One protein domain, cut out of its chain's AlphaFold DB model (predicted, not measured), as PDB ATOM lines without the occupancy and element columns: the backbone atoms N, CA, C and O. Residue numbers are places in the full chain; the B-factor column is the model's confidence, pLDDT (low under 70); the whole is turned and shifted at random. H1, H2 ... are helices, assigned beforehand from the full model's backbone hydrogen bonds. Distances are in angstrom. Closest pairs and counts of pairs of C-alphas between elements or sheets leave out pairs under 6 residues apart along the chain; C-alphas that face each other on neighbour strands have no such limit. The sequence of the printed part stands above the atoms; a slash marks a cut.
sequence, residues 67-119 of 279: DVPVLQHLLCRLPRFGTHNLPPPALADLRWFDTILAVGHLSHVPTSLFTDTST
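This is residues 67 to 119 of the 279 residues of an uncharacterized protein of Aphanomyces astaci (UniProt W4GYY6). The model is an open U: the long helix H2 makes the base, H1 and the loop after it rise at the end where H2 begins, and residues 104 to 119, with the short helix H3, rise at the other end. The space between the two arms is empty, and the loop of residues 76 to 85 sticks out free at the first arm. The printed part has 53 residues with three named helices, H1, H2 and H3 in that order along the chain, and no named strand. By its named elements it is all helix, though these hold 26 of the 53 residues, under half. The whole is loose, with a radius of gyration of the C-alphas of 13.2 A and spans of 31 by 28 by 17 A.

The printed part begins at Asp 67. H1 takes residues 70 to 75 and measures 8.7 A from first to last C-alpha; C-alpha 70 is at (152.789, 256.882, 138.050). Residues 76 to 87 hold no named element. H2, the longest helix, takes residues 88 to 103 and measures 22.9 A, from C-alpha 88 at (150.204, 250.216, 144.134) to C-alpha 103 at (168.276, 241.367, 133.127). H3 takes residues 112 to 115, and C-alpha 115 is at (173.474, 253.412, 135.504).

H1 and H2 touch, with 9 pairs of C-alphas within 8 A; the closest C-alphas are those of Leu 71 and Ala 90, 4.4 A apart. H2 touches H1 with residues 89 to 94 alone. Their lines are about perpendicular, at 88 degrees. H3 is apart from H1 and from H2. Between H2 and H3, residues 105 to 106 pair with residues 109 to 110, antiparallel, as stretches too short to be named strands. In H1 and H2 every O i to N i+4 pair is within hydrogen-bond range; H3 is too short for such a pair, and its one O i to N i+3 pair is not within range.

The two C-alphas farthest apart are those of Gly 82 and His 108, at 35.3 A, and the C-alphas of Asp 67 and Thr 119, the first and last printed, are 34.8 A apart. The printed part has no cut. The link from H1 to H2, 12 residues, is long; the link from H2 to H3, 8 residues, is short. Without residues 76 to 85, which stand free, the body has 43 residues and spans 32 by 22 by 16 A. The mean pLDDT of the printed part is 74.4, and 13 residues are under 70: residues 67 to 69, 80 to 81 and 112 to 119.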
ATOM      1  N   ASP A  67     148.881 255.391 130.123       55.72
ATOM      2  CA  ASP A  67     149.585 255.258 131.406       55.72
ATOM      3  C   ASP A  67     150.959 255.939 131.357       55.72
ATOM      4  O   ASP A  67     151.990 255.352 131.017       55.72
ATOM      5  N   VAL A  68     150.981 257.218 131.735       57.66
ATOM      6  CA  VAL A  68     152.211 257.875 132.199       57.66
ATOM      7  C   VAL A  68     152.696 257.120 133.448       57.66
ATOM      8  O   VAL A  68     151.881 256.887 134.342       57.66
ATOM      9  N   PRO A  69     153.990 256.756 133.570       63.47
ATOM     10  CA  PRO A  69     154.487 256.016 134.728       63.47
ATOM     11  C   PRO A  69     154.212 256.799 136.013       63.47
ATOM     12  O   PRO A  69     154.780 257.872 136.262       63.47
ATOM     13  N   VAL A  70     153.315 256.252 136.833       76.62
ATOM     14  CA  VAL A  70     152.789 256.882 138.050       76.62
ATOM     15  C   VAL A  70     153.927 257.194 139.019       76.62
ATOM     16  O   VAL A  70     153.890 258.212 139.718       76.62
ATOM     17  N   LEU A  71     154.978 256.369 139.018       77.38
ATOM     18  CA  LEU A  71     156.172 256.587 139.823       77.38
ATOM     19  C   LEU A  71     156.884 257.909 139.496       77.38
ATOM     20  O   LEU A  71     157.279 258.617 140.421       77.38
ATOM     21  N   GLN A  72     157.028 258.283 138.220       76.69
ATOM     22  CA  GLN A  72     157.747 259.507 137.840       76.69
ATOM     23  C   GLN A  72     157.015 260.750 138.352       76.69
ATOM     24  O   GLN A  72     157.613 261.607 139.005       76.69
ATOM     25  N   HIS A  73     155.709 260.829 138.088       78.56
ATOM     26  CA  HIS A  73     154.893 261.961 138.520       78.56
ATOM     27  C   HIS A  73     154.876 262.091 140.051       78.56
ATOM     28  O   HIS A  73     154.912 263.202 140.585       78.56
ATOM     29  N   LEU A  74     154.868 260.960 140.765       80.19
ATOM     30  CA  LEU A  74     154.934 260.927 142.222       80.19
ATOM     31  C   LEU A  74     156.290 261.433 142.745       80.19
ATOM     32  O   LEU A  74     156.321 262.293 143.624       80.19
ATOM     33  N   LEU A  75     157.409 260.950 142.194       76.06
ATOM     34  CA  LEU A  75     158.757 261.314 142.656       76.06
ATOM     35  C   LEU A  75     159.072 262.802 142.466       76.06
ATOM     36  O   LEU A  75     159.749 263.384 143.310       76.06
ATOM     37  N   CYS A  76     158.538 263.448 141.426       78.38
ATOM     38  CA  CYS A  76     158.692 264.896 141.234       78.38
ATOM     39  C   CYS A  76     157.994 265.738 142.316       78.38
ATOM     40  O   CYS A  76     158.311 266.917 142.473       78.38
ATOM     41  N   ARG A  77     157.031 265.160 143.041       78.12
ATOM     42  CA  ARG A  77     156.190 265.870 144.016       78.12
ATOM     43  C   ARG A  77     156.505 265.510 145.464       78.12
ATOM     44  O   ARG A  77     156.055 266.215 146.367       78.12
ATOM     45  N   LEU A  78     157.250 264.433 145.699       77.38
ATOM     46  CA  LEU A  78     157.638 264.029 147.044       77.38
ATOM     47  C   LEU A  78     158.803 264.887 147.564       77.38
ATOM     48  O   LEU A  78     159.735 265.197 146.815       77.38
ATOM     49  N   PRO A  79     158.791 265.265 148.855       73.44
ATOM     50  CA  PRO A  79     159.969 265.812 149.510       73.44
ATOM     51  C   PRO A  79     161.172 264.883 149.322       73.44
ATOM     52  O   PRO A  79     161.047 263.664 149.379       73.44
ATOM     53  N   ARG A  80     162.367 265.459 149.146       68.94
ATOM     54  CA  ARG A  80     163.602 264.683 148.911       68.94
ATOM     55  C   ARG A  80     163.968 263.718 150.045       68.94
ATOM     56  O   ARG A  80     164.773 262.820 149.829       68.94
ATOM     57  N   PHE A  81     163.429 263.925 151.245       63.06
ATOM     58  CA  PHE A  81     163.759 263.154 152.437       63.06
ATOM     59  C   PHE A  81     162.490 262.753 153.180       63.06
ATOM     60  O   PHE A  81     161.604 263.582 153.386       63.06
ATOM     61  N   GLY A  82     162.452 261.504 153.637       71.19
ATOM     62  CA  GLY A  82     161.351 260.960 154.419       71.19
ATOM     63  C   GLY A  82     160.964 259.556 153.974       71.19
ATOM     64  O   GLY A  82     161.465 259.031 152.981       71.19
ATOM     65  N   THR A  83     160.057 258.953 154.736       78.19
ATOM     66  CA  THR A  83     159.429 257.681 154.380       78.19
ATOM     67  C   THR A  83     158.076 257.982 153.758       78.19
ATOM     68  O   THR A  83     157.233 258.626 154.383       78.19
ATOM     69  N   HIS A  84     157.865 257.514 152.531       82.06
ATOM     70  CA  HIS A  84     156.626 257.732 151.795       82.06
ATOM     71  C   HIS A  84     155.994 256.396 151.425       82.06
ATOM     72  O   HIS A  84     156.665 255.500 150.914       82.06
ATOM     73  N   ASN A  85     154.692 256.274 151.668       86.06
ATOM     74  CA  ASN A  85     153.925 255.125 151.208       86.06
ATOM     75  C   ASN A  85     153.672 255.281 149.708       86.06
ATOM     76  O   ASN A  85     153.028 256.241 149.281       86.06
ATOM     77  N   LEU A  86     154.195 254.349 148.916       84.88
ATOM     78  CA  LEU A  86     154.011 254.356 147.470       84.88
ATOM     79  C   LEU A  86     152.667 253.711 147.106       84.88
ATOM     80  O   LEU A  86     152.342 252.646 147.640       84.88
ATOM     81  N   PRO A  87     151.880 254.320 146.201       85.56
ATOM     82  CA  PRO A  87     150.639 253.717 145.743       85.56
ATOM     83  C   PRO A  87     150.929 252.450 144.911       85.56
ATOM     84  O   PRO A  87     151.996 252.352 144.295       85.56
ATOM     85  N   PRO A  88     149.990 251.484 144.838       87.50
ATOM     86  CA  PRO A  88     150.204 250.216 144.134       87.50
ATOM     87  C   PRO A  88     150.714 250.331 142.682       87.50
ATOM     88  O   PRO A  88     151.599 249.554 142.329       87.50
ATOM     89  N   PRO A  89     150.266 251.301 141.856       83.38
ATOM     90  CA  PRO A  89     150.815 251.490 140.511       83.38
ATOM     91  C   PRO A  89     152.303 251.879 140.507       83.38
ATOM     92  O   PRO A  89     153.082 251.333 139.737       83.38
ATOM     93  N   ALA A  90     152.740 252.734 141.437       82.44
ATOM     94  CA  ALA A  90     154.151 253.113 141.557       82.44
ATOM     95  C   ALA A  90     155.029 251.939 142.033       82.44
ATOM     96  O   ALA A  90     156.196 251.831 141.659       82.44
ATOM     97  N   LEU A  91     154.470 251.030 142.842       85.06
ATOM     98  CA  LEU A  91     155.144 249.779 143.204       85.06
ATOM     99  C   LEU A  91     155.269 248.826 142.008       85.06
ATOM    100  O   LEU A  91     156.270 248.118 141.906       85.06
ATOM    101  N   ALA A  92     154.276 248.795 141.116       81.81
ATOM    102  CA  ALA A  92     154.346 248.013 139.886       81.81
ATOM    103  C   ALA A  92     155.456 248.537 138.958       81.81
ATOM    104  O   ALA A  92     156.260 247.735 138.479       81.81
ATOM    105  N   ASP A  93     155.574 249.860 138.809       83.00
ATOM    106  CA  ASP A  93     156.671 250.499 138.072       83.00
ATOM    107  C   ASP A  93     158.042 250.113 138.659       83.00
ATOM    108  O   ASP A  93     158.946 249.717 137.924       83.00
ATOM    109  N   LEU A  94     158.198 250.146 139.990       81.25
ATOM    110  CA  LEU A  94     159.448 249.743 140.651       81.25
ATOM    111  C   LEU A  94     159.804 248.270 140.416       81.25
ATOM    112  O   LEU A  94     160.966 247.959 140.164       81.25
ATOM    113  N   ARG A  95     158.825 247.359 140.473       84.94
ATOM    114  CA  ARG A  95     159.047 245.929 140.180       84.94
ATOM    115  C   ARG A  95     159.455 245.700 138.725       84.94
ATOM    116  O   ARG A  95     160.258 244.814 138.434       84.94
ATOM    117  N   TRP A  96     158.912 246.499 137.813       82.25
ATOM    118  CA  TRP A  96     159.308 246.471 136.411       82.25
ATOM    119  C   TRP A  96     160.754 246.954 136.224       82.25
ATOM    120  O   TRP A  96     161.533 246.273 135.556       82.25
ATOM    121  N   PHE A  97     161.155 248.045 136.890       81.00
ATOM    122  CA  PHE A  97     162.554 248.492 136.901       81.00
ATOM    123  C   PHE A  97     163.503 247.454 137.505       81.00
ATOM    124  O   PHE A  97     164.559 247.205 136.928       81.00
ATOM    125  N   ASP A  98     163.125 246.808 138.610       81.81
ATOM    126  CA  ASP A  98     163.918 245.736 139.228       81.81
ATOM    127  C   ASP A  98     164.168 244.583 138.240       81.81
ATOM    128  O   ASP A  98     165.291 244.110 138.080       81.81
ATOM    129  N   THR A  99     163.141 244.217 137.467       81.38
ATOM    130  CA  THR A  99     163.252 243.199 136.413       81.38
ATOM    131  C   THR A  99     164.207 243.634 135.295       81.38
ATOM    132  O   THR A  99     165.049 242.845 134.865       81.38
ATOM    133  N   ILE A 100     164.130 244.888 134.834       80.00
ATOM    134  CA  ILE A 100     165.043 245.434 133.811       80.00
ATOM    135  C   ILE A 100     166.493 245.432 134.312       80.00
ATOM    136  O   ILE A 100     167.407 245.043 133.580       80.00
ATOM    137  N   LEU A 101     166.708 245.845 135.562       80.38
ATOM    138  CA  LEU A 101     168.031 245.886 136.177       80.38
ATOM    139  C   LEU A 101     168.610 244.481 136.375       80.38
ATOM    140  O   LEU A 101     169.792 244.284 136.103       80.38
ATOM    141  N   ALA A 102     167.789 243.506 136.771       79.06
ATOM    142  CA  ALA A 102     168.200 242.110 136.916       79.06
ATOM    143  C   ALA A 102     168.610 241.470 135.578       79.06
ATOM    144  O   ALA A 102     169.545 240.669 135.537       79.06
ATOM    145  N   VAL A 103     167.934 241.831 134.483       85.50
ATOM    146  CA  VAL A 103     168.276 241.367 133.127       85.50
ATOM    147  C   VAL A 103     169.513 242.090 132.573       85.50
ATOM    148  O   VAL A 103     170.253 241.522 131.773       85.50
ATOM    149  N   GLY A 104     169.776 243.325 133.009       75.69
ATOM    150  CA  GLY A 104     170.992 244.067 132.658       75.69
ATOM    151  C   GLY A 104     170.946 244.784 131.303       75.69
ATOM    152  O   GLY A 104     171.948 245.351 130.863       75.69
ATOM    153  N   HIS A 105     169.794 244.792 130.629       78.19
ATOM    154  CA  HIS A 105     169.569 245.573 129.413       78.19
ATOM    155  C   HIS A 105     168.095 245.978 129.264       78.19
ATOM    156  O   HIS A 105     167.190 245.248 129.674       78.19
ATOM    157  N   LEU A 106     167.847 247.105 128.604       79.19
ATOM    158  CA  LEU A 106     166.532 247.540 128.148       79.19
ATOM    159  C   LEU A 106     166.538 247.549 126.618       79.19
ATOM    160  O   LEU A 106     167.244 248.349 126.013       79.19
ATOM    161  N   SER A 107     165.784 246.646 125.990       76.12
ATOM    162  CA  SER A 107     165.634 246.592 124.524       76.12
ATOM    163  C   SER A 107     166.969 246.619 123.770       76.12
ATOM    164  O   SER A 107     167.185 247.444 122.889       76.12
ATOM    165  N   HIS A 108     167.880 245.718 124.152       71.31
ATOM    166  CA  HIS A 108     169.254 245.608 123.637       71.31
ATOM    167  C   HIS A 108     170.219 246.741 124.017       71.31
ATOM    168  O   HIS A 108     171.395 246.659 123.667       71.31
ATOM    169  N   VAL A 109     169.781 247.748 124.777       71.62
ATOM    170  CA  VAL A 109     170.661 248.767 125.360       71.62
ATOM    171  C   VAL A 109     171.079 248.314 126.763       71.62
ATOM    172  O   VAL A 109     170.215 248.194 127.633       71.62
ATOM    173  N   PRO A 110     172.368 248.031 127.024       75.81
ATOM    174  CA  PRO A 110     172.838 247.664 128.358       75.81
ATOM    175  C   PRO A 110     172.436 248.707 129.405       75.81
ATOM    176  O   PRO A 110     172.652 249.903 129.203       75.81
ATOM    177  N   THR A 111     171.895 248.271 130.544       75.56
ATOM    178  CA  THR A 111     171.538 249.193 131.637       75.56
ATOM    179  C   THR A 111     172.768 249.899 132.205       75.56
ATOM    180  O   THR A 111     172.634 251.006 132.712       75.56
ATOM    181  N   SER A 112     173.968 249.329 132.022       67.69
ATOM    182  CA  SER A 112     175.261 249.931 132.378       67.69
ATOM    183  C   SER A 112     175.509 251.310 131.756       67.69
ATOM    184  O   SER A 112     176.195 252.125 132.371       67.69
ATOM    185  N   LEU A 113     174.931 251.587 130.581       61.06
ATOM    186  CA  LEU A 113     175.012 252.890 129.907       61.06
ATOM    187  C   LEU A 113     174.173 253.973 130.597       61.06
ATOM    188  O   LEU A 113     174.468 255.152 130.457       61.06
ATOM    189  N   PHE A 114     173.127 253.579 131.326       62.62
ATOM    190  CA  PHE A 114     172.236 254.491 132.048       62.62
ATOM    191  C   PHE A 114     172.543 254.546 133.540       62.62
ATOM    192  O   PHE A 114     172.286 255.556 134.190       62.62
ATOM    193  N   THR A 115     173.070 253.456 134.100       61.56
ATOM    194  CA  THR A 115     173.474 253.412 135.504       61.56
ATOM    195  C   THR A 115     174.790 254.106 135.751       61.56
ATOM    196  O   THR A 115     175.116 254.240 136.921       61.56
ATOM    197  N   ASP A 116     175.524 254.481 134.697       49.72
ATOM    198  CA  ASP A 116     176.788 255.195 134.761       49.72
ATOM    199  C   ASP A 116     177.604 254.701 135.970       49.72
ATOM    200  O   ASP A 116     177.563 255.256 137.076       49.72
ATOM    201  N   THR A 117     178.485 253.731 135.733       47.38
ATOM    202  CA  THR A 117     179.825 253.752 136.341       47.38
ATOM    203  C   THR A 117     180.541 255.076 135.994       47.38
ATOM    204  O   THR A 117     181.672 255.089 135.522       47.38
ATOM    205  N   SER A 118     179.851 256.203 136.183       49.56
ATOM    206  CA  SER A 118     180.328 257.552 136.225       49.56
ATOM    207  C   SER A 118     181.356 257.541 137.326       49.56
ATOM    208  O   SER A 118     181.084 257.311 138.508       49.56
ATOM    209  N   THR A 119     182.590 257.749 136.904       51.44
ATOM    210  CA  THR A 119     183.631 258.259 137.768       51.44
ATOM    211  C   THR A 119     182.997 259.386 138.580       51.44
ATOM    212  O   THR A 119     182.458 260.323 137.980       51.44
TER     213      THR A 119